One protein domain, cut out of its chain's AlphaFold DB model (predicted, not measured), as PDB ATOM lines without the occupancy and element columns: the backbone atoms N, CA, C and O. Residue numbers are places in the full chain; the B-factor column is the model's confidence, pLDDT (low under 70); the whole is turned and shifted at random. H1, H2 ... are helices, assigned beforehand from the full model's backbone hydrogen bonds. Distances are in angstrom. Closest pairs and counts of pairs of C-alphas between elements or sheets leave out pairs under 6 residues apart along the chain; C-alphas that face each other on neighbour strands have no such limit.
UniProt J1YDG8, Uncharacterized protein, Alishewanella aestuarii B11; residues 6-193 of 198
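Overview. This is residues 6 to 193 of the 198 residues of an uncharacterized protein of Alishewanella aestuarii B11 (UniProt J1YDG8). Four helices, H2 to H5, fold back on one another in turn, with H9 crossing H5 at a steep angle and short helices and loops covering the rest of H5. H1 stands off to one side with few contacts, and long H11 runs past H6 and sticks out with residues 183 to 193. The printed part has 188 residues with eleven named helices, H1 to H11 in order along the chain, and no named strand; the class is all helix. It is compact, with a radius of gyration of the C-alphas of 18.1 A, and spans 62 by 41 by 24 A.

Arrangement. H1, residues 11 to 30, touches no helix, but is near H2, residues 37 to 44. H2 and H3, residues 48 to 57, form a helical hairpin at a shallow tilt of 14 degrees, and the C-alphas of Ile 41 and Arg 51 are closest at 5.8 A. H3 and H4, residues 62 to 81, form the next hairpin at 26 degrees, with C-alphas Pro 48 and Ala 71 closest at 4.6 A. H4 and H5, residues 87 to 100, form a third at 16 degrees, with C-alphas Lys 69 and Ile 93 closest at 5.5 A. H6, residues 115 to 119, is close to H1 but not clearly touching, with C-alphas Ala 18 and Glu 119 closest at 6.7 A. H7, residues 123 to 127, is likewise close to H5, with C-alphas Ile 99 and Leu 126 closest at 6.4 A. H8, residues 133 to 136, touches no helix. H9, residues 145 to 155, touches H5 at a steep tilt of 61 degrees, opposite ways, with C-alphas Leu 90 and Ile 151 closest at 7.1 A. H10, residues 164 to 167, is close to H5 but not clearly touching, with C-alphas Val 98 and Leu 164 closest at 6.1 A. H11, residues 169 to 193, only just touches H6, with 3 pairs of C-alphas within 8 A, through residues 175 to 179 alone; the closest are Val 117 and Glu 176, 6.2 A. Each O i to N i+4 pair is within hydrogen-bond range in H1, H3, H4, H5, H6, H7, H9 and H11; H2 has 1 of 4, beside 4 of 5 O i to N i+3 pairs, and H8 and H10 are too short for an i+4 pair.

Along the chain. H1 begins at C-alpha 11 (177.697, 201.713, 270.314) and is 28.1 A long. H4 measures 29.3 A, H5 19.9 A and H9 15.2 A. H11, 36.3 A, ends at C-alpha 193 (178.455, 224.094, 264.281).

Size, cuts and confidence. The C-alphas farthest apart, Lys 83 and Val 192, are 62.8 A from each other. The printed part has no cut; the link from H5 to H6 is long. Mean pLDDT of the printed part is 94.0, and residues 190 to 193 are under 70.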
ATOM      1  N   LEU A   6     179.461 191.484 263.546       95.81
ATOM      2  CA  LEU A   6     179.065 190.419 264.481       95.81
ATOM      3  C   LEU A   6     179.961 190.320 265.730       95.81
ATOM      4  O   LEU A   6     179.614 189.611 266.671       95.81
ATOM      5  N   GLU A   7     181.104 191.006 265.745       95.56
ATOM      6  CA  GLU A   7     182.059 191.034 266.860       95.56
ATOM      7  C   GLU A   7     182.036 192.374 267.613       95.56
ATOM      8  O   GLU A   7     182.658 192.497 268.672       95.56
ATOM      9  N   MET A   8     181.366 193.397 267.071       96.38
ATOM     10  CA  MET A   8     181.285 194.734 267.671       96.38
ATOM     11  C   MET A   8     180.384 194.709 268.906       96.38
ATOM     12  O   MET A   8     179.254 194.227 268.845       96.38
ATOM     13  N   GLN A   9     180.891 195.221 270.026       95.62
ATOM     14  CA  GLN A   9     180.251 195.135 271.344       95.62
ATOM     15  C   GLN A   9     179.730 196.485 271.839       95.62
ATOM     16  O   GLN A   9     178.913 196.523 272.756       95.62
ATOM     17  N   THR A  10     180.192 197.588 271.251       94.50
ATOM     18  CA  THR A  10     179.898 198.941 271.735       94.50
ATOM     19  C   THR A  10     179.176 199.783 270.694       94.50
ATOM     20  O   THR A  10     179.345 199.592 269.487       94.50
ATOM     21  N   ASP A  11     178.392 200.751 271.172       92.12
ATOM     22  CA  ASP A  11     177.697 201.713 270.314       92.12
ATOM     23  C   ASP A  11     178.713 202.524 269.483       92.12
ATOM     24  O   ASP A  11     178.509 202.757 268.294       92.12
ATOM     25  N   GLU A  12     179.850 202.908 270.070       91.81
ATOM     26  CA  GLU A  12     180.905 203.657 269.375       91.81
ATOM     27  C   GLU A  12     181.456 202.907 268.152       91.81
ATOM     28  O   GLU A  12     181.591 203.496 267.078       91.81
ATOM     29  N   GLU A  13     181.720 201.602 268.275       94.31
ATOM     30  CA  GLU A  13     182.215 200.783 267.163       94.31
ATOM     31  C   GLU A  13     181.248 200.777 265.977       94.31
ATOM     32  O   GLU A  13     181.669 200.973 264.833       94.31
ATOM     33  N   VAL A  14     179.953 200.584 266.239       94.19
ATOM     34  CA  VAL A  14     178.944 200.531 265.173       94.19
ATOM     35  C   VAL A  14     178.675 201.905 264.568       94.19
ATOM     36  O   VAL A  14     178.555 202.010 263.349       94.19
ATOM     37  N   TRP A  15     178.699 202.977 265.366       91.44
ATOM     38  CA  TRP A  15     178.611 204.348 264.853       91.44
ATOM     39  C   TRP A  15     179.797 204.710 263.955       91.44
ATOM     40  O   TRP A  15     179.603 205.313 262.896       91.44
ATOM     41  N   ASN A  16     181.015 204.332 264.348       92.12
ATOM     42  CA  ASN A  16     182.214 204.555 263.543       92.12
ATOM     43  C   ASN A  16     182.163 203.746 262.245       92.12
ATOM     44  O   ASN A  16     182.458 204.287 261.178       92.12
ATOM     45  N   LYS A  17     181.709 202.486 262.304       93.00
ATOM     46  CA  LYS A  17     181.516 201.652 261.111       93.00
ATOM     47  C   LYS A  17     180.485 202.253 260.155       93.00
ATOM     48  O   LYS A  17     180.767 202.346 258.961       93.00
ATOM     49  N   ALA A  18     179.328 202.689 260.655       91.56
ATOM     50  CA  ALA A  18     178.284 203.309 259.840       91.56
ATOM     51  C   ALA A  18     178.782 204.604 259.174       91.56
ATOM     52  O   ALA A  18     178.576 204.827 257.980       91.56
ATOM     53  N   HIS A  19     179.522 205.439 259.914       90.44
ATOM     54  CA  HIS A  19     180.116 206.660 259.371       90.44
ATOM     55  C   HIS A  19     181.188 206.376 258.309       90.44
ATOM     56  O   HIS A  19     181.206 207.021 257.254       90.44
ATOM     57  N   GLN A  20     182.055 205.391 258.560       91.12
ATOM     58  CA  GLN A  20     183.049 204.932 257.595       91.12
ATOM     59  C   GLN A  20     182.366 204.427 256.322       91.12
ATOM     60  O   GLN A  20     182.720 204.871 255.233       91.12
ATOM     61  N   PHE A  21     181.346 203.576 256.449       90.88
ATOM     62  CA  PHE A  21     180.585 203.064 255.312       90.88
ATOM     63  C   PHE A  21     179.934 204.188 254.496       90.88
ATOM     64  O   PHE A  21     180.051 204.202 253.270       90.88
ATOM     65  N   ALA A  22     179.291 205.159 255.152       89.19
ATOM     66  CA  ALA A  22     178.675 206.298 254.473       89.19
ATOM     67  C   ALA A  22     179.712 207.147 253.715       89.19
ATOM     68  O   ALA A  22     179.451 207.600 252.598       89.19
ATOM     69  N   THR A  23     180.897 207.334 254.299       89.00
ATOM     70  CA  THR A  23     182.000 208.087 253.687       89.00
ATOM     71  C   THR A  23     182.602 207.340 252.498       89.00
ATOM     72  O   THR A  23     182.726 207.914 251.417       89.00
ATOM     73  N   GLU A  24     182.917 206.051 252.662       88.81
ATOM     74  CA  GLU A  24     183.433 205.181 251.596       88.81
ATOM     75  C   GLU A  24     182.434 205.083 250.436       88.81
ATOM     76  O   GLU A  24     182.810 205.260 249.280       88.81
ATOM     77  N   SER A  25     181.145 204.906 250.738       87.31
ATOM     78  CA  SER A  25     180.083 204.841 249.728       87.31
ATOM     79  C   SER A  25     179.940 206.154 248.967       87.31
ATOM     80  O   SER A  25     179.865 206.148 247.740       87.31
ATOM     81  N   ARG A  26     179.947 207.297 249.666       87.94
ATOM     82  CA  ARG A  26     179.899 208.613 249.019       87.94
ATOM     83  C   ARG A  26     181.097 208.819 248.096       87.94
ATOM     84  O   ARG A  26     180.919 209.291 246.979       87.94
ATOM     85  N   ASN A  27     182.292 208.451 248.548       88.12
ATOM     86  CA  ASN A  27     183.515 208.573 247.763       88.12
ATOM     87  C   ASN A  27     183.489 207.695 246.507       88.12
ATOM     88  O   ASN A  27     183.789 208.196 245.424       88.12
ATOM     89  N   ALA A  28     183.060 206.439 246.628       88.38
ATOM     90  CA  ALA A  28     182.967 205.526 245.495       88.38
ATOM     91  C   ALA A  28     181.911 205.975 244.473       88.38
ATOM     92  O   ALA A  28     182.165 205.959 243.274       88.38
ATOM     93  N   ILE A  29     180.737 206.410 244.944       85.94
ATOM     94  CA  ILE A  29     179.597 206.741 244.078       85.94
ATOM     95  C   ILE A  29     179.745 208.126 243.441       85.94
ATOM     96  O   ILE A  29     179.481 208.285 242.253       85.94
ATOM     97  N   HIS A  30     180.130 209.140 244.220       84.69
ATOM     98  CA  HIS A  30     180.100 210.535 243.769       84.69
ATOM     99  C   HIS A  30     181.468 211.081 243.381       84.69
ATOM    100  O   HIS A  30     181.550 211.918 242.485       84.69
ATOM    101  N   ASN A  31     182.535 210.613 244.033       80.81
ATOM    102  CA  ASN A  31     183.878 211.155 243.824       80.81
ATOM    103  C   ASN A  31     184.742 210.251 242.928       80.81
ATOM    104  O   ASN A  31     185.858 210.632 242.589       80.81
ATOM    105  N   GLY A  32     184.248 209.063 242.555       81.06
ATOM    106  CA  GLY A  32     185.001 208.068 241.784       81.06
ATOM    107  C   GLY A  32     186.219 207.510 242.530       81.06
ATOM    108  O   GLY A  32     187.158 207.030 241.898       81.06
ATOM    109  N   ILE A  33     186.240 207.608 243.863       79.25
ATOM    110  CA  ILE A  33     187.353 207.163 244.707       79.25
ATOM    111  C   ILE A  33     186.995 205.813 245.330       79.25
ATOM    112  O   ILE A  33     186.130 205.733 246.202       79.25
ATOM    113  N   GLY A  34     187.720 204.767 244.931       82.19
ATOM    114  CA  GLY A  34     187.463 203.394 245.365       82.19
ATOM    115  C   GLY A  34     186.321 202.733 244.591       82.19
ATOM    116  O   GLY A  34     185.818 203.274 243.610       82.19
ATOM    117  N   GLU A  35     185.918 201.542 245.027       85.19
ATOM    118  CA  GLU A  35     184.798 200.808 244.435       85.19
ATOM    119  C   GLU A  35     183.688 200.608 245.455       85.19
ATOM    120  O   GLU A  35     183.940 200.326 246.629       85.19
ATOM    121  N   PHE A  36     182.445 200.726 244.996       88.88
ATOM    122  CA  PHE A  36     181.302 200.409 245.830       88.88
ATOM    123  C   PHE A  36     181.241 198.895 246.047       88.88
ATOM    124  O   PHE A  36     181.300 198.118 245.092       88.88
ATOM    125  N   TRP A  37     181.100 198.461 247.303       92.19
ATOM    126  CA  TRP A  37     181.208 197.044 247.671       92.19
ATOM    127  C   TRP A  37     180.249 196.142 246.880       92.19
ATOM    128  O   TRP A  37     180.595 195.008 246.551       92.19
ATOM    129  N   ALA A  38     179.056 196.651 246.546       90.31
ATOM    130  CA  ALA A  38     178.051 195.908 245.795       90.31
ATOM    131  C   ALA A  38     178.472 195.654 244.339       90.31
ATOM    132  O   ALA A  38     177.951 194.738 243.705       90.31
ATOM    133  N   ASP A  39     179.413 196.430 243.803       91.38
ATOM    134  CA  ASP A  39     180.032 196.172 242.506       91.38
ATOM    135  C   ASP A  39     181.261 195.279 242.651       91.38
ATOM    136  O   ASP A  39     181.431 194.343 241.869       91.38
ATOM    137  N   THR A  40     182.057 195.471 243.707       91.62
ATOM    138  CA  THR A  40     183.180 194.585 244.040       91.62
ATOM    139  C   THR A  40     182.719 193.135 244.218       91.62
ATOM    140  O   THR A  40     183.305 192.229 243.631       91.62
ATOM    141  N   ILE A  41     181.633 192.892 244.958       94.31
ATOM    142  CA  ILE A  41     181.136 191.538 245.242       94.31
ATOM    143  C   ILE A  41     180.673 190.792 243.981       94.31
ATOM    144  O   ILE A  41     180.833 189.575 243.891       94.31
ATOM    145  N   LYS A  42     180.158 191.507 242.968       91.62
ATOM    146  CA  LYS A  42     179.718 190.908 241.693       91.62
ATOM    147  C   LYS A  42     180.880 190.309 240.903       91.62
ATOM    148  O   LYS A  42     180.678 189.340 240.177       91.62
ATOM    149  N   LYS A  43     182.095 190.844 241.062       93.44
ATOM    150  CA  LYS A  43     183.301 190.335 240.386       93.44
ATOM    151  C   LYS A  43     183.686 188.931 240.855       93.44
ATOM    152  O   LYS A  43     184.315 188.193 240.108       93.44
ATOM    153  N   TYR A  44     183.256 188.541 242.053       94.00
ATOM    154  CA  TYR A  44     183.564 187.254 242.682       94.00
ATOM    155  C   TYR A  44     182.387 186.273 242.615       94.00
ATOM    156  O   TYR A  44     182.171 185.482 243.528       94.00
ATOM    157  N   HIS A  45     181.587 186.326 241.545       86.56
ATOM    158  CA  HIS A  45     180.418 185.456 241.405       86.56
ATOM    159  C   HIS A  45     180.749 183.952 241.433       86.56
ATOM    160  O   HIS A  45     179.957 183.192 241.990       86.56
ATOM    161  N   ASP A  46     181.920 183.567 240.916       91.56
ATOM    162  CA  ASP A  46     182.434 182.188 240.884       91.56
ATOM    163  C   ASP A  46     183.318 181.821 242.089       91.56
ATOM    164  O   ASP A  46     183.847 180.713 242.155       91.56
ATOM    165  N   ASP A  47     183.487 182.734 243.051       96.38
ATOM    166  CA  ASP A  47     184.308 182.532 244.249       96.38
ATOM    167  C   ASP A  47     183.442 182.743 245.506       96.38
ATOM    168  O   ASP A  47     183.378 183.853 246.050       96.38
ATOM    169  N   PRO A  48     182.711 181.696 245.947       96.50
ATOM    170  CA  PRO A  48     181.821 181.780 247.102       96.50
ATOM    171  C   PRO A  48     182.521 182.262 248.374       96.50
ATOM    172  O   PRO A  48     181.935 183.038 249.122       96.50
ATOM    173  N   ASP A  49     183.775 181.873 248.597       95.94
ATOM    174  CA  ASP A  49     184.503 182.200 249.826       95.94
ATOM    175  C   ASP A  49     184.869 183.689 249.877       95.94
ATOM    176  O   ASP A  49     184.643 184.369 250.888       95.94
ATOM    177  N   LYS A  50     185.345 184.255 248.757       96.62
ATOM    178  CA  LYS A  50     185.551 185.710 248.657       96.62
ATOM    179  C   LYS A  50     184.237 186.474 248.744       96.62
ATOM    180  O   LYS A  50     184.179 187.504 249.417       96.62
ATOM    181  N   ARG A  51     183.173 185.975 248.107       97.00
ATOM    182  CA  ARG A  51     181.843 186.597 248.167       97.00
ATOM    183  C   ARG A  51     181.309 186.633 249.599       97.00
ATOM    184  O   ARG A  51     180.794 187.667 250.021       97.00
ATOM    185  N   LEU A  52     181.479 185.544 250.349       97.25
ATOM    186  CA  LEU A  52     181.111 185.461 251.760       97.25
ATOM    187  C   LEU A  52     181.909 186.460 252.595       97.25
ATOM    188  O   LEU A  52     181.313 187.206 253.364       97.25
ATOM    189  N   THR A  53     183.226 186.531 252.400       96.00
ATOM    190  CA  THR A  53     184.095 187.474 253.125       96.00
ATOM    191  C   THR A  53     183.639 188.920 252.923       96.00
ATOM    192  O   THR A  53     183.395 189.634 253.893       96.00
ATOM    193  N   ILE A  54     183.421 189.336 251.669       95.88
ATOM    194  CA  ILE A  54     182.951 190.694 251.350       95.88
ATOM    195  C   ILE A  54     181.571 190.952 251.965       95.88
ATOM    196  O   ILE A  54     181.325 192.035 252.495       95.88
ATOM    197  N   ALA A  55     180.661 189.978 251.910       97.12
ATOM    198  CA  ALA A  55     179.341 190.117 252.510       97.12
ATOM    199  C   ALA A  55     179.427 190.288 254.038       97.12
ATOM    200  O   ALA A  55     178.819 191.207 254.579       97.12
ATOM    201  N   LEU A  56     180.223 189.471 254.733       96.56
ATOM    202  CA  LEU A  56     180.400 189.573 256.186       96.56
ATOM    203  C   LEU A  56     181.039 190.907 256.604       96.56
ATOM    204  O   LEU A  56     180.587 191.520 257.571       96.56
ATOM    205  N   ASP A  57     182.005 191.414 255.833       94.75
ATOM    206  CA  ASP A  57     182.630 192.725 256.064       94.75
ATOM    207  C   ASP A  57     181.633 193.894 255.964       94.75
ATOM    208  O   ASP A  57     181.823 194.940 256.600       94.75
ATOM    209  N   ASN A  58     180.560 193.716 255.190       95.50
ATOM    210  CA  ASN A  58     179.527 194.719 254.930       95.50
ATOM    211  C   ASN A  58     178.237 194.497 255.740       95.50
ATOM    212  O   ASN A  58     177.253 195.213 255.540       95.50
ATOM    213  N   LEU A  59     178.214 193.549 256.683       96.62
ATOM    214  CA  LEU A  59     177.133 193.492 257.667       96.62
ATOM    215  C   LEU A  59     177.091 194.792 258.494       96.62
ATOM    216  O   LEU A  59     178.148 195.368 258.769       96.62
ATOM    217  N   PRO A  60     175.897 195.257 258.902       96.06
ATOM    218  CA  PRO A  60     174.595 194.584 258.823       96.06
ATOM    219  C   PRO A  60     173.701 195.071 257.668       96.06
ATOM    220  O   PRO A  60     172.478 195.110 257.807       96.06
ATOM    221  N   LEU A  61     174.265 195.470 256.523       94.81
ATOM    222  CA  LEU A  61     173.443 195.925 255.397       94.81
ATOM    223  C   LEU A  61     172.478 194.813 254.936       94.81
ATOM    224  O   LEU A  61     172.912 193.668 254.786       94.81
ATOM    225  N   PRO A  62     171.208 195.118 254.602       95.31
ATOM    226  CA  PRO A  62     170.271 194.102 254.103       95.31
ATOM    227  C   PRO A  62     170.806 193.350 252.874       95.31
ATOM    228  O   PRO A  62     170.680 192.134 252.745       95.31
ATOM    229  N   GLY A  63     171.489 194.072 251.976       95.69
ATOM    230  CA  GLY A  63     172.177 193.463 250.840       95.69
ATOM    231  C   GLY A  63     173.267 192.479 251.271       95.69
ATOM    232  O   GLY A  63     173.385 191.417 250.673       95.69
ATOM    233  N   ALA A  64     174.027 192.791 252.319       97.06
ATOM    234  CA  ALA A  64     175.106 191.945 252.815       97.06
ATOM    235  C   ALA A  64     174.587 190.626 253.415       97.06
ATOM    236  O   ALA A  64     175.112 189.567 253.075       97.06
ATOM    237  N   PHE A  65     173.503 190.650 254.202       97.88
ATOM    238  CA  PHE A  65     172.846 189.419 254.678       97.88
ATOM    239  C   PHE A  65     172.422 188.514 253.516       97.88
ATOM    240  O   PHE A  65     172.698 187.310 253.510       97.88
ATOM    241  N   ARG A  66     171.789 189.096 252.490       97.69
ATOM    242  CA  ARG A  66     171.371 188.362 251.291       97.69
ATOM    243  C   ARG A  66     172.556 187.738 250.557       97.69
ATOM    244  O   ARG A  66     172.485 186.570 250.174       97.69
ATOM    245  N   GLU A  67     173.626 188.499 250.354       98.12
ATOM    246  CA  GLU A  67     174.819 188.045 249.637       98.12
ATOM    247  C   GLU A  67     175.585 186.954 250.396       98.12
ATOM    248  O   GLU A  67     175.998 185.970 249.781       98.12
ATOM    249  N   ALA A  68     175.680 187.046 251.727       98.31
ATOM    250  CA  ALA A  68     176.273 185.998 252.559       98.31
ATOM    251  C   ALA A  68     175.505 184.673 252.417       98.31
ATOM    252  O   ALA A  68     176.100 183.631 252.139       98.31
ATOM    253  N   LYS A  69     174.164 184.711 252.493       98.38
ATOM    254  CA  LYS A  69     173.313 183.526 252.269       98.38
ATOM    255  C   LYS A  69     173.463 182.967 250.844       98.38
ATOM    256  O   LYS A  69     173.401 181.754 250.651       98.38
ATOM    257  N   ILE A  70     173.668 183.814 249.828       97.88
ATOM    258  CA  ILE A  70     173.937 183.371 248.444       97.88
ATOM    259  C   ILE A  70     175.263 182.618 248.348       97.88
ATOM    260  O   ILE A  70     175.288 181.528 247.773       97.88
ATOM    261  N   ALA A  71     176.329 183.179 248.915       98.31
ATOM    262  CA  ALA A  71     177.650 182.565 248.932       98.31
ATOM    263  C   ALA A  71     177.623 181.197 249.634       98.31
ATOM    264  O   ALA A  71     178.012 180.191 249.042       98.31
ATOM    265  N   LEU A  72     177.028 181.125 250.828       98.56
ATOM    266  CA  LEU A  72     176.905 179.880 251.594       98.56
ATOM    267  C   LEU A  72     176.117 178.805 250.843       98.56
ATOM    268  O   LEU A  72     176.525 177.646 250.809       98.56
ATOM    269  N   ARG A  73     175.026 179.174 250.159       98.31
ATOM    270  CA  ARG A  73     174.282 178.225 249.313       98.31
ATOM    271  C   ARG A  73     175.140 177.642 248.193       98.31
ATOM    272  O   ARG A  73     174.955 176.475 247.846       98.31
ATOM    273  N   ALA A  74     176.035 178.430 247.599       97.81
ATOM    274  CA  ALA A  74     176.952 177.932 246.576       97.81
ATOM    275  C   ALA A  74     177.952 176.926 247.176       97.81
ATOM    276  O   ALA A  74     178.106 175.832 246.626       97.81
ATOM    277  N   THR A  75     178.523 177.233 248.345       98.19
ATOM    278  CA  THR A  75     179.418 176.329 249.087       98.19
ATOM    279  C   THR A  75     178.720 175.020 249.470       98.19
ATOM    280  O   THR A  75     179.225 173.943 249.151       98.19
ATOM    281  N   ILE A  76     177.502 175.079 250.027       98.19
ATOM    282  CA  ILE A  76     176.702 173.889 250.375       98.19
ATOM    283  C   ILE A  76     176.439 173.014 249.145       98.19
ATOM    284  O   ILE A  76     176.564 171.794 249.216       98.19
ATOM    285  N   ARG A  77     176.093 173.600 247.990       97.81
ATOM    286  CA  ARG A  77     175.871 172.822 246.753       97.81
ATOM    287  C   ARG A  77     177.130 172.081 246.314       97.81
ATOM    288  O   ARG A  77     177.028 170.919 245.920       97.81
ATOM    289  N   SER A  78     178.288 172.737 246.392       97.19
ATOM    290  CA  SER A  78     179.579 172.120 246.081       97.19
ATOM    291  C   SER A  78     179.867 170.949 247.025       97.19
ATOM    292  O   SER A  78     180.059 169.824 246.559       97.19
ATOM    293  N   LYS A  79     179.755 171.174 248.342       98.00
ATOM    294  CA  LYS A  79     179.944 170.153 249.384       98.00
ATOM    295  C   LYS A  79     178.982 168.973 249.242       98.00
ATOM    296  O   LYS A  79     179.404 167.820 249.268       98.00
ATOM    297  N   ARG A  80     177.696 169.222 248.976       97.19
ATOM    298  CA  ARG A  80     176.708 168.158 248.714       97.19
ATOM    299  C   ARG A  80     177.081 167.319 247.491       97.19
ATOM    300  O   ARG A  80     176.956 166.097 247.541       97.19
ATOM    301  N   LYS A  81     177.560 167.942 246.406       97.50
ATOM    302  CA  LYS A  81     178.007 167.230 245.194       97.50
ATOM    303  C   LYS A  81     179.227 166.348 245.471       97.50
ATOM    304  O   LYS A  81     179.304 165.244 244.935       97.50
ATOM    305  N   SER A  82     180.149 166.808 246.315       97.62
ATOM    306  CA  SER A  82     181.335 166.056 246.738       97.62
ATOM    307  C   SER A  82     181.100 165.144 247.951       97.62
ATOM    308  O   SER A  82     182.048 164.515 248.414       97.62
ATOM    309  N   LYS A  83     179.854 165.026 248.442       97.12
ATOM    310  CA  LYS A  83     179.473 164.263 249.649       97.12
ATOM    311  C   LYS A  83     180.254 164.672 250.909       97.12
ATOM    312  O   LYS A  83     180.511 163.845 251.778       97.12
ATOM    313  N   GLN A  84     180.635 165.940 250.992       98.12
ATOM    314  CA  GLN A  84     181.245 166.540 252.171       98.12
ATOM    315  C   GLN A  84     180.171 167.084 253.113       98.12
ATOM    316  O   GLN A  84     179.076 167.451 252.674       98.12
ATOM    317  N   ASP A  85     180.506 167.154 254.400       97.50
ATOM    318  CA  ASP A  85     179.638 167.765 255.400       97.50
ATOM    319  C   ASP A  85     179.526 169.284 255.197       97.50
ATOM    320  O   ASP A  85     180.494 169.961 254.834       97.50
ATOM    321  N   TYR A  86     178.320 169.796 255.414       98.12
ATOM    322  CA  TYR A  86     177.919 171.182 255.167       98.12
ATOM    323  C   TYR A  86     177.096 171.776 256.322       98.12
ATOM    324  O   TYR A  86     176.409 172.786 256.142       98.12
ATOM    325  N   ALA A  87     177.117 171.125 257.491       98.06
ATOM    326  CA  ALA A  87     176.355 171.538 258.662       98.06
ATOM    327  C   ALA A  87     176.703 172.969 259.108       98.06
ATOM    328  O   ALA A  87     175.790 173.751 259.363       98.06
ATOM    329  N   ASP A  88     177.989 173.331 259.109       98.25
ATOM    330  CA  ASP A  88     178.462 174.655 259.532       98.25
ATOM    331  C   ASP A  88     177.934 175.778 258.628       98.25
ATOM    332  O   ASP A  88     177.442 176.804 259.106       98.25
ATOM    333  N   GLU A  89     177.972 175.592 257.304       98.62
ATOM    334  CA  GLU A  89     177.430 176.585 256.375       98.62
ATOM    335  C   GLU A  89     175.913 176.725 256.515       98.62
ATOM    336  O   GLU A  89     175.378 177.832 256.391       98.62
ATOM    337  N   LEU A  90     175.212 175.617 256.770       98.62
ATOM    338  CA  LEU A  90     173.769 175.624 256.984       98.62
ATOM    339  C   LEU A  90     173.398 176.322 258.299       98.62
ATOM    340  O   LEU A  90     172.456 177.119 258.320       98.62
ATOM    341  N   GLU A  91     174.155 176.075 259.374       98.31
ATOM    342  CA  GLU A  91     173.995 176.792 260.639       98.31
ATOM    343  C   GLU A  91     174.206 178.293 260.434       98.31
ATOM    344  O   GLU A  91     173.394 179.094 260.902       98.31
ATOM    345  N   LEU A  92     175.233 178.692 259.681       98.25
ATOM    346  CA  LEU A  92     175.496 180.102 259.424       98.25
ATOM    347  C   LEU A  92     174.386 180.763 258.589       98.25
ATOM    348  O   LEU A  92     173.982 181.878 258.919       98.25
ATOM    349  N   ILE A  93     173.829 180.088 257.571       98.69
ATOM    350  CA  ILE A  93     172.637 180.587 256.850       98.69
ATOM    351  C   ILE A  93     171.498 180.854 257.833       98.69
ATOM    352  O   ILE A  93     170.887 181.927 257.798       98.69
ATOM    353  N   TYR A  94     171.210 179.887 258.707       98.69
ATOM    354  CA  TYR A  94     170.118 180.003 259.664       98.69
ATOM    355  C   TYR A  94     170.363 181.128 260.671       98.69
ATOM    356  O   TYR A  94     169.502 181.986 260.852       98.69
ATOM    357  N   ARG A  95     171.559 181.187 261.267       98.38
ATOM    358  CA  ARG A  95     171.959 182.224 262.225       98.38
ATOM    359  C   ARG A  95     171.859 183.622 261.625       98.38
ATOM    360  O   ARG A  95     171.296 184.507 262.264       98.38
ATOM    361  N   LEU A  96     172.341 183.820 260.397       98.50
ATOM    362  CA  LEU A  96     172.222 185.100 259.696       98.50
ATOM    363  C   LEU A  96     170.755 185.499 259.501       98.50
ATOM    364  O   LEU A  96     170.406 186.645 259.764       98.50
ATOM    365  N   ALA A  97     169.889 184.559 259.111       98.62
ATOM    366  CA  ALA A  97     168.462 184.826 258.939       98.62
ATOM    367  C   ALA A  97     167.747 185.126 260.272       98.62
ATOM    368  O   ALA A  97     166.858 185.977 260.319       98.62
ATOM    369  N   VAL A  98     168.144 184.469 261.369       98.62
ATOM    370  CA  VAL A  98     167.634 184.767 262.715       98.62
ATOM    371  C   VAL A  98     168.059 186.166 263.159       98.62
ATOM    372  O   VAL A  98     167.200 186.942 263.573       98.62
ATOM    373  N   ILE A  99     169.339 186.522 263.027       98.25
ATOM    374  CA  ILE A  99     169.845 187.860 263.381       98.25
ATOM    375  C   ILE A  99     169.155 188.942 262.545       98.25
ATOM    376  O   ILE A  99     168.678 189.934 263.092       98.25
ATOM    377  N   GLU A 100     169.036 188.738 261.231       98.00
ATOM    378  CA  GLU A 100     168.349 189.661 260.322       98.00
ATOM    379  C   GLU A 100     166.881 189.882 260.723       98.00
ATOM    380  O   GLU A 100     166.379 191.005 260.642       98.00
ATOM    381  N   SER A 101     166.210 188.849 261.252       98.19
ATOM    382  CA  SER A 101     164.821 188.928 261.729       98.19
ATOM    383  C   SER A 101     164.612 189.798 262.977       98.19
ATOM    384  O   SER A 101     163.473 189.963 263.418       98.19
ATOM    385  N   PHE A 102     165.682 190.343 263.566       98.19
ATOM    386  CA  PHE A 102     165.595 191.402 264.574       98.19
ATOM    387  C   PHE A 102     165.121 192.733 263.978       98.19
ATOM    388  O   PHE A 102     164.428 193.502 264.643       98.19
ATOM    389  N   SER A 103     165.475 192.991 262.717       97.00
ATOM    390  CA  SER A 103     165.048 194.181 261.990       97.00
ATOM    391  C   SER A 103     163.599 194.049 261.522       97.00
ATOM    392  O   SER A 103     163.142 192.978 261.123       97.00
ATOM    393  N   ILE A 104     162.883 195.170 261.520       96.62
ATOM    394  CA  ILE A 104     161.550 195.294 260.922       96.62
ATOM    395  C   ILE A 104     161.619 196.129 259.640       96.62
ATOM    396  O   ILE A 104     162.479 197.005 259.523       96.62
ATOM    397  N   PRO A 105     160.687 195.946 258.684       95.88
ATOM    398  CA  PRO A 105     160.687 196.737 257.453       95.88
ATOM    399  C   PRO A 105     160.647 198.248 257.714       95.88
ATOM    400  O   PRO A 105     161.299 199.020 257.017       95.88
ATOM    401  N   TYR A 106     159.902 198.670 258.741       96.69
ATOM    402  CA  TYR A 106     159.725 200.077 259.081       96.69
ATOM    403  C   TYR A 106     159.392 200.263 260.565       96.69
ATOM    404  O   TYR A 106     158.423 199.687 261.065       96.69
ATOM    405  N   SER A 107     160.162 201.106 261.255       96.38
ATOM    406  CA  SER A 107     159.846 201.564 262.607       96.38
ATOM    407  C   SER A 107     158.790 202.660 262.546       96.38
ATOM    408  O   SER A 107     159.030 203.758 262.045       96.38
ATOM    409  N   LYS A 108     157.609 202.381 263.107       94.56
ATOM    410  CA  LYS A 108     156.553 203.395 263.262       94.56
ATOM    411  C   LYS A 108     156.961 204.502 264.234       94.56
ATOM    412  O   LYS A 108     156.561 205.646 264.041       94.56
ATOM    413  N   ARG A 109     157.749 204.155 265.256       92.81
ATOM    414  CA  ARG A 109     158.210 205.072 266.301       92.81
ATOM    415  C   ARG A 109     159.198 206.093 265.744       92.81
ATOM    416  O   ARG A 109     159.016 207.287 265.952       92.81
ATOM    417  N   LEU A 110     160.186 205.622 264.985       93.75
ATOM    418  CA  LEU A 110     161.241 206.448 264.394       93.75
ATOM    419  C   LEU A 110     160.888 206.995 263.000       93.75
ATOM    420  O   LEU A 110     161.608 207.835 262.470       93.75
ATOM    421  N   LYS A 111     159.792 206.520 262.393       94.88
ATOM    422  CA  LYS A 111     159.347 206.877 261.034       94.88
ATOM    423  C   LYS A 111     160.422 206.650 259.964       94.88
ATOM    424  O   LYS A 111     160.589 207.448 259.041       94.88
ATOM    425  N   MET A 112     161.124 205.525 260.053       94.00
ATOM    426  CA  MET A 112     162.192 205.159 259.123       94.00
ATOM    427  C   MET A 112     162.325 203.639 258.982       94.00
ATOM    428  O   MET A 112     161.776 202.900 259.804       94.00
ATOM    429  N   PRO A 113     163.046 203.144 257.962       95.38
ATOM    430  CA  PRO A 113     163.344 201.722 257.846       95.38
ATOM    431  C   PRO A 113     164.018 201.170 259.109       95.38
ATOM    432  O   PRO A 113     164.929 201.795 259.653       95.38
ATOM    433  N   GLY A 114     163.604 199.982 259.562       95.06
ATOM    434  CA  GLY A 114     164.158 199.384 260.782       95.06
ATOM    435  C   GLY A 114     165.638 199.008 260.661       95.06
ATOM    436  O   GLY A 114     166.329 198.921 261.673       95.06
ATOM    437  N   TYR A 115     166.167 198.888 259.438       93.81
ATOM    438  CA  TYR A 115     167.596 198.647 259.243       93.81
ATOM    439  C   TYR A 115     168.472 199.786 259.809       93.81
ATOM    440  O   TYR A 115     169.607 199.539 260.197       93.81
ATOM    441  N   ASN A 116     167.967 201.019 259.923       93.25
ATOM    442  CA  ASN A 116     168.738 202.100 260.548       93.25
ATOM    443  C   ASN A 116     169.044 201.796 262.023       93.25
ATOM    444  O   ASN A 116     170.104 202.159 262.525       93.25
ATOM    445  N   VAL A 117     168.136 201.088 262.704       95.44
ATOM    446  CA  VAL A 117     168.325 200.650 264.090       95.44
ATOM    447  C   VAL A 117     169.364 199.531 264.151       95.44
ATOM    448  O   VAL A 117     170.283 199.608 264.964       95.44
ATOM    449  N   ILE A 118     169.281 198.524 263.268       95.56
ATOM    450  CA  ILE A 118     170.240 197.402 263.274       95.56
ATOM    451  C   ILE A 118     171.662 197.854 262.916       95.56
ATOM    452  O   ILE A 118     172.615 197.384 263.530       95.56
ATOM    453  N   GLU A 119     171.814 198.813 261.995       94.56
ATOM    454  CA  GLU A 119     173.109 199.404 261.618       94.56
ATOM    455  C   GLU A 119     173.841 200.041 262.806       94.56
ATOM    456  O   GLU A 119     175.068 199.999 262.872       94.56
ATOM    457  N   HIS A 120     173.085 200.547 263.780       94.69
ATOM    458  CA  HIS A 120     173.597 201.200 264.983       94.69
ATOM    459  C   HIS A 120     173.441 200.347 266.246       94.69
ATOM    460  O   HIS A 120     173.660 200.834 267.351       94.69
ATOM    461  N   THR A 121     173.078 199.073 266.092       96.19
ATOM    462  CA  THR A 121     173.046 198.098 267.184       96.19
ATOM    463  C   THR A 121     174.352 197.299 267.170       96.19
ATOM    464  O   THR A 121     174.711 196.776 266.112       96.19
ATOM    465  N   PRO A 122     175.056 197.136 268.308       96.56
ATOM    466  CA  PRO A 122     176.223 196.259 268.398       96.56
ATOM    467  C   PRO A 122     175.903 194.834 267.932       96.56
ATOM    468  O   PRO A 122     175.139 194.112 268.578       96.56
ATOM    469  N   GLY A 123     176.481 194.408 266.806       96.69
ATOM    470  CA  GLY A 123     176.178 193.103 266.216       96.69
ATOM    471  C   GLY A 123     176.598 191.934 267.098       96.69
ATOM    472  O   GLY A 123     175.934 190.903 267.093       96.69
ATOM    473  N   GLY A 124     177.617 192.114 267.939       96.75
ATOM    474  CA  GLY A 124     177.995 191.164 268.981       96.75
ATOM    475  C   GLY A 124     176.910 190.944 270.035       96.75
ATOM    476  O   GLY A 124     176.728 189.813 270.494       96.75
ATOM    477  N   LYS A 125     176.115 191.976 270.356       96.12
ATOM    478  CA  LYS A 125     174.946 191.843 271.241       96.12
ATOM    479  C   LYS A 125     173.888 190.957 270.591       96.12
ATOM    480  O   LYS A 125     173.385 190.061 271.247       96.12
ATOM    481  N   LEU A 126     173.601 191.148 269.300       96.81
ATOM    482  CA  LEU A 126     172.623 190.325 268.572       96.81
ATOM    483  C   LEU A 126     173.121 188.895 268.323       96.81
ATOM    484  O   LEU A 126     172.360 187.943 268.456       96.81
ATOM    485  N   ASN A 127     174.405 188.736 268.006       96.38
ATOM    486  CA  ASN A 127     175.029 187.443 267.732       96.38
ATOM    487  C   ASN A 127     175.132 186.547 268.981       96.38
ATOM    488  O   ASN A 127     175.181 185.323 268.859       96.38
ATOM    489  N   SER A 128     175.146 187.147 270.176       96.44
ATOM    490  CA  SER A 128     175.175 186.438 271.461       96.44
ATOM    491  C   SER A 128     173.791 186.120 272.034       96.44
ATOM    492  O   SER A 128     173.709 185.391 273.024       96.44
ATOM    493  N   LEU A 129     172.702 186.614 271.427       96.88
ATOM    494  CA  LEU A 129     171.352 186.304 271.897       96.88
ATOM    495  C   LEU A 129     171.071 184.806 271.745       96.88
ATOM    496  O   LEU A 129     171.209 184.264 270.643       96.88
ATOM    497  N   PRO A 130     170.637 184.118 272.815       96.56
ATOM    498  CA  PRO A 130     170.277 182.721 272.701       96.56
ATOM    499  C   PRO A 130     169.004 182.581 271.863       96.56
ATOM    500  O   PRO A 130     167.990 183.237 272.097       96.56
ATOM    501  N   PHE A 131     169.028 181.674 270.898       96.31
ATOM    502  CA  PHE A 131     167.836 181.246 270.182       96.31
ATOM    503  C   PHE A 131     167.876 179.734 270.000       96.31
ATOM    504  O   PHE A 131     168.927 179.099 270.078       96.31
ATOM    505  N   ASN A 132     166.706 179.142 269.784       94.69
ATOM    506  CA  ASN A 132     166.562 177.707 269.590       94.69
ATOM    507  C   ASN A 132     165.701 177.467 268.354       94.69
ATOM    508  O   ASN A 132     164.566 177.945 268.294       94.69
ATOM    509  N   TYR A 133     166.217 176.664 267.422       97.94
ATOM    510  CA  TYR A 133     165.512 176.257 266.208       97.94
ATOM    511  C   TYR A 133     164.075 175.775 266.470       97.94
ATOM    512  O   TYR A 133     163.157 176.145 265.748       97.94
ATOM    513  N   GLN A 134     163.843 175.026 267.549       98.00
ATOM    514  CA  GLN A 134     162.526 174.484 267.892       98.00
ATOM    515  C   GLN A 134     161.472 175.560 268.203       98.00
ATOM    516  O   GLN A 134     160.280 175.299 268.039       98.00
ATOM    517  N   ASN A 135     161.892 176.755 268.632       96.81
ATOM    518  CA  ASN A 135     161.003 177.878 268.948       96.81
ATOM    519  C   ASN A 135     160.999 178.952 267.852       96.81
ATOM    520  O   ASN A 135     159.938 179.476 267.509       96.81
ATOM    521  N   THR A 136     162.175 179.272 267.310       98.06
ATOM    522  CA  THR A 136     162.341 180.293 266.271       98.06
ATOM    523  C   THR A 136     161.856 179.779 264.914       98.06
ATOM    524  O   THR A 136     161.166 180.498 264.192       98.06
ATOM    525  N   GLY A 137     162.134 178.515 264.585       98.44
ATOM    526  CA  GLY A 137     161.748 177.873 263.330       98.44
ATOM    527  C   GLY A 137     162.235 178.644 262.100       98.44
ATOM    528  O   GLY A 137     163.192 179.404 262.186       98.44
ATOM    529  N   TYR A 138     161.588 178.455 260.946       98.44
ATOM    530  CA  TYR A 138     162.025 179.075 259.683       98.44
ATOM    531  C   TYR A 138     160.961 179.936 258.977       98.44
ATOM    532  O   TYR A 138     161.311 180.812 258.194       98.44
ATOM    533  N   ASN A 139     159.662 179.743 259.254       97.69
ATOM    534  CA  ASN A 139     158.561 180.353 258.480       97.69
ATOM    535  C   ASN A 139     158.452 181.884 258.565       97.69
ATOM    536  O   ASN A 139     157.668 182.483 257.829       97.69
ATOM    537  N   LYS A 140     159.163 182.522 259.498       97.81
ATOM    538  CA  LYS A 140     159.174 183.982 259.676       97.81
ATOM    539  C   LYS A 140     160.533 184.609 259.357       97.81
ATOM    540  O   LYS A 140     160.703 185.804 259.570       97.81
ATOM    541  N   LEU A 141     161.478 183.812 258.864       98.31
ATOM    542  CA  LEU A 141     162.828 184.245 258.527       98.31
ATOM    543  C   LEU A 141     162.958 184.442 257.013       98.31
ATOM    544  O   LEU A 141     162.264 183.784 256.237       98.31
ATOM    545  N   ASP A 142     163.877 185.311 256.592       97.12
ATOM    546  CA  ASP A 142     164.210 185.480 255.174       97.12
ATOM    547  C   ASP A 142     165.091 184.316 254.688       97.12
ATOM    548  O   ASP A 142     166.320 184.400 254.611       97.12
ATOM    549  N   LEU A 143     164.444 183.185 254.419       98.19
ATOM    550  CA  LEU A 143     165.047 181.948 253.936       98.19
ATOM    551  C   LEU A 143     164.390 181.528 252.624       98.19
ATOM    552  O   LEU A 143     163.179 181.664 252.431       98.19
ATOM    553  N   THR A 144     165.173 180.966 251.706       98.19
ATOM    554  CA  THR A 144     164.614 180.407 250.472       98.19
ATOM    555  C   THR A 144     163.994 179.032 250.723       98.19
ATOM    556  O   THR A 144     164.332 178.337 251.680       98.19
ATOM    557  N   LYS A 145     163.151 178.561 249.794       98.12
ATOM    558  CA  LYS A 145     162.625 177.180 249.822       98.12
ATOM    559  C   LYS A 145     163.733 176.121 249.890       98.12
ATOM    560  O   LYS A 145     163.522 175.051 250.449       98.12
ATOM    561  N   THR A 146     164.896 176.410 249.297       97.44
ATOM    562  CA  THR A 146     166.056 175.509 249.340       97.44
ATOM    563  C   THR A 146     166.665 175.467 250.737       97.44
ATOM    564  O   THR A 146     166.896 174.378 251.247       97.44
ATOM    565  N   ASP A 147     166.852 176.631 251.363       98.31
ATOM    566  CA  ASP A 147     167.392 176.724 252.723       98.31
ATOM    567  C   ASP A 147     166.482 175.985 253.710       98.31
ATOM    568  O   ASP A 147     166.947 175.143 254.467       98.31
ATOM    569  N   ILE A 148     165.166 176.225 253.629       98.62
ATOM    570  CA  ILE A 148     164.155 175.559 254.465       98.62
ATOM    571  C   ILE A 148     164.213 174.042 254.294       98.62
ATOM    572  O   ILE A 148     164.235 173.316 255.282       98.62
ATOM    573  N   LYS A 149     164.270 173.556 253.048       98.50
ATOM    574  CA  LYS A 149     164.381 172.121 252.775       98.50
ATOM    575  C   LYS A 149     165.613 171.521 253.458       98.50
ATOM    576  O   LYS A 149     165.490 170.491 254.104       98.50
ATOM    577  N   TRP A 150     166.776 172.156 253.332       98.44
ATOM    578  CA  TRP A 150     168.014 171.663 253.945       98.44
ATOM    579  C   TRP A 150     167.976 171.721 255.473       98.44
ATOM    580  O   TRP A 150     168.413 170.783 256.128       98.44
ATOM    581  N   ILE A 151     167.407 172.787 256.033       98.44
ATOM    582  CA  ILE A 151     167.188 172.946 257.472       98.44
ATOM    583  C   ILE A 151     166.301 171.820 258.017       98.44
ATOM    584  O   ILE A 151     166.668 171.176 258.994       98.44
ATOM    585  N   VAL A 152     165.165 171.539 257.373       98.44
ATOM    586  CA  VAL A 152     164.245 170.474 257.803       98.44
ATOM    587  C   VAL A 152     164.861 169.087 257.599       98.44
ATOM    588  O   VAL A 152     164.702 168.229 258.463       98.44
ATOM    589  N   GLU A 153     165.606 168.866 256.508       97.62
ATOM    590  CA  GLU A 153     166.379 167.630 256.290       97.62
ATOM    591  C   GLU A 153     167.362 167.364 257.446       97.62
ATOM    592  O   GLU A 153     167.493 166.220 257.877       97.62
ATOM    593  N   GLN A 154     168.030 168.406 257.956       97.06
ATOM    594  CA  GLN A 154     169.076 168.286 258.977       97.06
ATOM    595  C   GLN A 154     168.534 168.289 260.417       97.06
ATOM    596  O   GLN A 154     169.054 167.577 261.275       97.06
ATOM    597  N   TRP A 155     167.520 169.108 260.713       98.25
ATOM    598  CA  TRP A 155     167.068 169.393 262.084       98.25
ATOM    599  C   TRP A 155     165.610 169.000 262.359       98.25
ATOM    600  O   TRP A 155     165.139 169.145 263.490       98.25
ATOM    601  N   GLY A 156     164.891 168.495 261.353       98.44
ATOM    602  CA  GLY A 156     163.471 168.155 261.443       98.44
ATOM    603  C   GLY A 156     162.550 169.377 261.477       98.44
ATOM    604  O   GLY A 156     162.981 170.520 261.321       98.44
ATOM    605  N   GLU A 157     161.256 169.142 261.682       98.38
ATOM    606  CA  GLU A 157     160.257 170.212 261.804       98.38
ATOM    607  C   GLU A 157     160.342 170.909 263.177       98.38
ATOM    608  O   GLU A 157     160.438 170.229 264.207       98.38
ATOM    609  N   PRO A 158     160.299 172.254 263.240       98.38
ATOM    610  CA  PRO A 158     160.285 172.978 264.501       98.38
ATOM    611  C   PRO A 158     158.876 172.972 265.107       98.38
ATOM    612  O   PRO A 158     157.864 172.879 264.415       98.38
ATOM    613  N   LYS A 159     158.784 173.146 266.426       98.31
ATOM    614  CA  LYS A 159     157.491 173.184 267.133       98.31
ATOM    615  C   LYS A 159     156.744 174.500 266.934       98.31
ATOM    616  O   LYS A 159     155.521 174.542 267.064       98.31
ATOM    617  N   ARG A 160     157.477 175.595 266.723       97.69
ATOM    618  CA  ARG A 160     156.945 176.959 266.612       97.69
ATOM    619  C   ARG A 160     157.764 177.784 265.626       97.69
ATOM    620  O   ARG A 160     158.846 177.390 265.198       97.69
ATOM    621  N   HIS A 161     157.218 178.949 265.289       98.19
ATOM    622  CA  HIS A 161     157.896 179.947 264.475       98.19
ATOM    623  C   HIS A 161     157.798 181.325 265.128       98.19
ATOM    624  O   HIS A 161     156.700 181.780 265.470       98.19
ATOM    625  N   SER A 162     158.937 181.991 265.258       98.25
ATOM    626  CA  SER A 162     159.076 183.338 265.809       98.25
ATOM    627  C   SER A 162     160.152 184.111 265.043       98.25
ATOM    628  O   SER A 162     160.667 183.644 264.028       98.25
ATOM    629  N   THR A 163     160.466 185.313 265.507       98.38
ATOM    630  CA  THR A 163     161.592 186.118 265.032       98.38
ATOM    631  C   THR A 163     162.365 186.641 266.227       98.38
ATOM    632  O   THR A 163     161.806 186.787 267.316       98.38
ATOM    633  N   LEU A 164     163.628 186.998 266.010       97.75
ATOM    634  CA  LEU A 164     164.435 187.615 267.056       97.75
ATOM    635  C   LEU A 164     163.816 188.945 267.513       97.75
ATOM    636  O   LEU A 164     163.830 189.244 268.699       97.75
ATOM    637  N   HIS A 165     163.175 189.692 266.603       98.25
ATOM    638  CA  HIS A 165     162.425 190.902 266.948       98.25
ATOM    639  C   HIS A 165     161.287 190.636 267.941       98.25
ATOM    640  O   HIS A 165     161.070 191.417 268.863       98.25
ATOM    641  N   LYS A 166     160.533 189.549 267.740       97.81
ATOM    642  CA  LYS A 166     159.409 189.200 268.612       97.81
ATOM    643  C   LYS A 166     159.895 188.691 269.967       97.81
ATOM    644  O   LYS A 166     159.326 189.065 270.986       97.81
ATOM    645  N   ASP A 167     160.922 187.847 269.964       97.69
ATOM    646  CA  ASP A 167     161.433 187.212 271.180       97.69
ATOM    647  C   ASP A 167     162.232 188.199 272.051       97.69
ATOM    648  O   ASP A 167     162.241 188.072 273.272       97.69
ATOM    649  N   TYR A 168     162.840 189.221 271.438       97.81
ATOM    650  CA  TYR A 168     163.637 190.261 272.098       97.81
ATOM    651  C   TYR A 168     163.078 191.666 271.836       97.81
ATOM    652  O   TYR A 168     163.819 192.603 271.533       97.81
ATOM    653  N   HIS A 169     161.759 191.823 271.949       97.56
ATOM    654  CA  HIS A 169     161.097 193.097 271.661       97.56
ATOM    655  C   HIS A 169     161.579 194.243 272.563       97.56
ATOM    656  O   HIS A 169     161.817 195.345 272.076       97.56
ATOM    657  N   ASP A 170     161.809 193.984 273.850       97.88
ATOM    658  CA  ASP A 170     162.303 195.009 274.780       97.88
ATOM    659  C   ASP A 170     163.685 195.530 274.367       97.88
ATOM    660  O   ASP A 170     163.959 196.728 274.439       97.88
ATOM    661  N   LEU A 171     164.539 194.642 273.847       97.38
ATOM    662  CA  LEU A 171     165.830 195.032 273.294       97.38
ATOM    663  C   LEU A 171     165.657 195.902 272.046       97.38
ATOM    664  O   LEU A 171     166.388 196.875 271.884       97.38
ATOM    665  N   TRP A 172     164.705 195.578 271.168       97.75
ATOM    666  CA  TRP A 172     164.388 196.425 270.018       97.75
ATOM    667  C   TRP A 172     163.994 197.838 270.456       97.75
ATOM    668  O   TRP A 172     164.552 198.811 269.951       97.75
ATOM    669  N   VAL A 173     163.090 197.952 271.432       97.56
ATOM    670  CA  VAL A 173     162.652 199.242 271.985       97.56
ATOM    671  C   VAL A 173     163.839 200.019 272.567       97.56
ATOM    672  O   VAL A 173     163.999 201.197 272.251       97.56
ATOM    673  N   GLU A 174     164.728 199.355 273.319       96.38
ATOM    674  CA  GLU A 174     165.975 199.950 273.831       96.38
ATOM    675  C   GLU A 174     166.848 200.512 272.695       96.38
ATOM    676  O   GLU A 174     167.386 201.616 272.806       96.38
ATOM    677  N   GLN A 175     167.002 199.769 271.592       96.25
ATOM    678  CA  GLN A 175     167.806 200.226 270.454       96.25
ATOM    679  C   GLN A 175     167.146 201.391 269.710       96.25
ATOM    680  O   GLN A 175     167.849 202.304 269.275       96.25
ATOM    681  N   GLU A 176     165.814 201.423 269.603       96.06
ATOM    682  CA  GLU A 176     165.107 202.584 269.052       96.06
ATOM    683  C   GLU A 176     165.343 203.846 269.891       96.06
ATOM    684  O   GLU A 176     165.627 204.911 269.339       96.06
ATOM    685  N   ASP A 177     165.276 203.726 271.220       95.12
ATOM    686  CA  ASP A 177     165.523 204.833 272.151       95.12
ATOM    687  C   ASP A 177     166.951 205.374 272.050       95.12
ATOM    688  O   ASP A 177     167.174 206.590 271.969       95.12
ATOM    689  N   LYS A 178     167.932 204.467 271.990       92.69
ATOM    690  CA  LYS A 178     169.345 204.814 271.799       92.69
ATOM    691  C   LYS A 178     169.598 205.489 270.462       92.69
ATOM    692  O   LYS A 178     170.346 206.471 270.406       92.69
ATOM    693  N   PHE A 179     168.986 204.978 269.397       92.12
ATOM    694  CA  PHE A 179     169.101 205.564 268.071       92.12
ATOM    695  C   PHE A 179     168.539 206.989 268.064       92.12
ATOM    696  O   PHE A 179     169.252 207.912 267.671       92.12
ATOM    697  N   SER A 180     167.317 207.189 268.575       90.94
ATOM    698  CA  SER A 180     166.677 208.511 268.643       90.94
ATOM    699  C   SER A 180     167.526 209.512 269.426       90.94
ATOM    700  O   SER A 180     167.818 210.599 268.934       90.94
ATOM    701  N   SER A 181     168.000 209.119 270.611       88.94
ATOM    702  CA  SER A 181     168.778 209.999 271.492       88.94
ATOM    703  C   SER A 181     170.101 210.441 270.859       88.94
ATOM    704  O   SER A 181     170.493 211.607 270.950       88.94
ATOM    705  N   ASN A 182     170.802 209.523 270.184       84.81
ATOM    706  CA  ASN A 182     172.046 209.848 269.487       84.81
ATOM    707  C   ASN A 182     171.812 210.672 268.219       84.81
ATOM    708  O   ASN A 182     172.619 211.551 267.913       84.81
ATOM    709  N   PHE A 183     170.727 210.407 267.494       79.56
ATOM    710  CA  PHE A 183     170.354 211.179 266.317       79.56
ATOM    711  C   PHE A 183     170.065 212.638 266.688       79.56
ATOM    712  O   PHE A 183     170.651 213.548 266.100       79.56
ATOM    713  N   ASP A 184     169.273 212.863 267.738       79.44
ATOM    714  CA  ASP A 184     168.972 214.201 268.256       79.44
ATOM    715  C   ASP A 184     170.231 214.929 268.738       79.44
ATOM    716  O   ASP A 184     170.409 216.121 268.475       79.44
ATOM    717  N   ARG A 185     171.141 214.217 269.415       80.38
ATOM    718  CA  ARG A 185     172.429 214.776 269.846       80.38
ATOM    719  C   ARG A 185     173.273 215.231 268.656       80.38
ATOM    720  O   ARG A 185     173.737 216.367 268.651       80.38
ATOM    721  N   LYS A 186     173.430 214.387 267.633       75.31
ATOM    722  CA  LYS A 186     174.205 214.731 266.429       75.31
ATOM    723  C   LYS A 186     173.575 215.878 265.643       75.31
ATOM    724  O   LYS A 186     174.296 216.746 265.162       75.31
ATOM    725  N   LEU A 187     172.246 215.924 265.543       73.31
ATOM    726  CA  LEU A 187     171.551 217.064 264.943       73.31
ATOM    727  C   LEU A 187     171.821 218.363 265.708       73.31
ATOM    728  O   LEU A 187     172.089 219.387 265.082       73.31
ATOM    729  N   LYS A 188     171.809 218.327 267.046       72.19
ATOM    730  CA  LYS A 188     172.159 219.491 267.875       72.19
ATOM    731  C   LYS A 188     173.604 219.929 267.656       72.19
ATOM    732  O   LYS A 188     173.829 221.106 267.394       72.19
ATOM    733  N   GLU A 189     174.561 219.003 267.686       74.38
ATOM    734  CA  GLU A 189     175.980 219.287 267.413       74.38
ATOM    735  C   GLU A 189     176.160 219.956 266.037       74.38
ATOM    736  O   GLU A 189     176.819 220.990 265.929       74.38
ATOM    737  N   LEU A 190     175.489 219.441 265.002       65.00
ATOM    738  CA  LEU A 190     175.499 220.034 263.662       65.00
ATOM    739  C   LEU A 190     174.833 221.418 263.617       65.00
ATOM    740  O   LEU A 190     175.352 222.311 262.952       65.00
ATOM    741  N   SER A 191     173.722 221.631 264.330       65.12
ATOM    742  CA  SER A 191     173.056 222.943 264.386       65.12
ATOM    743  C   SER A 191     173.888 224.014 265.098       65.12
ATOM    744  O   SER A 191     173.860 225.176 264.693       65.12
ATOM    745  N   VAL A 192     174.666 223.621 266.113       67.94
ATOM    746  CA  VAL A 192     175.595 224.505 266.831       67.94
ATOM    747  C   VAL A 192     176.779 224.859 265.930       67.94
ATOM    748  O   VAL A 192     177.119 226.033 265.806       67.94
ATOM    749  N   LEU A 193     177.355 223.875 265.231       58.81
ATOM    750  CA  LEU A 193     178.455 224.094 264.281       58.81
ATOM    751  C   LEU A 193     178.045 224.946 263.074       58.81
ATOM    752  O   LEU A 193     178.853 225.714 262.558       58.81
TER     753      LEU A 193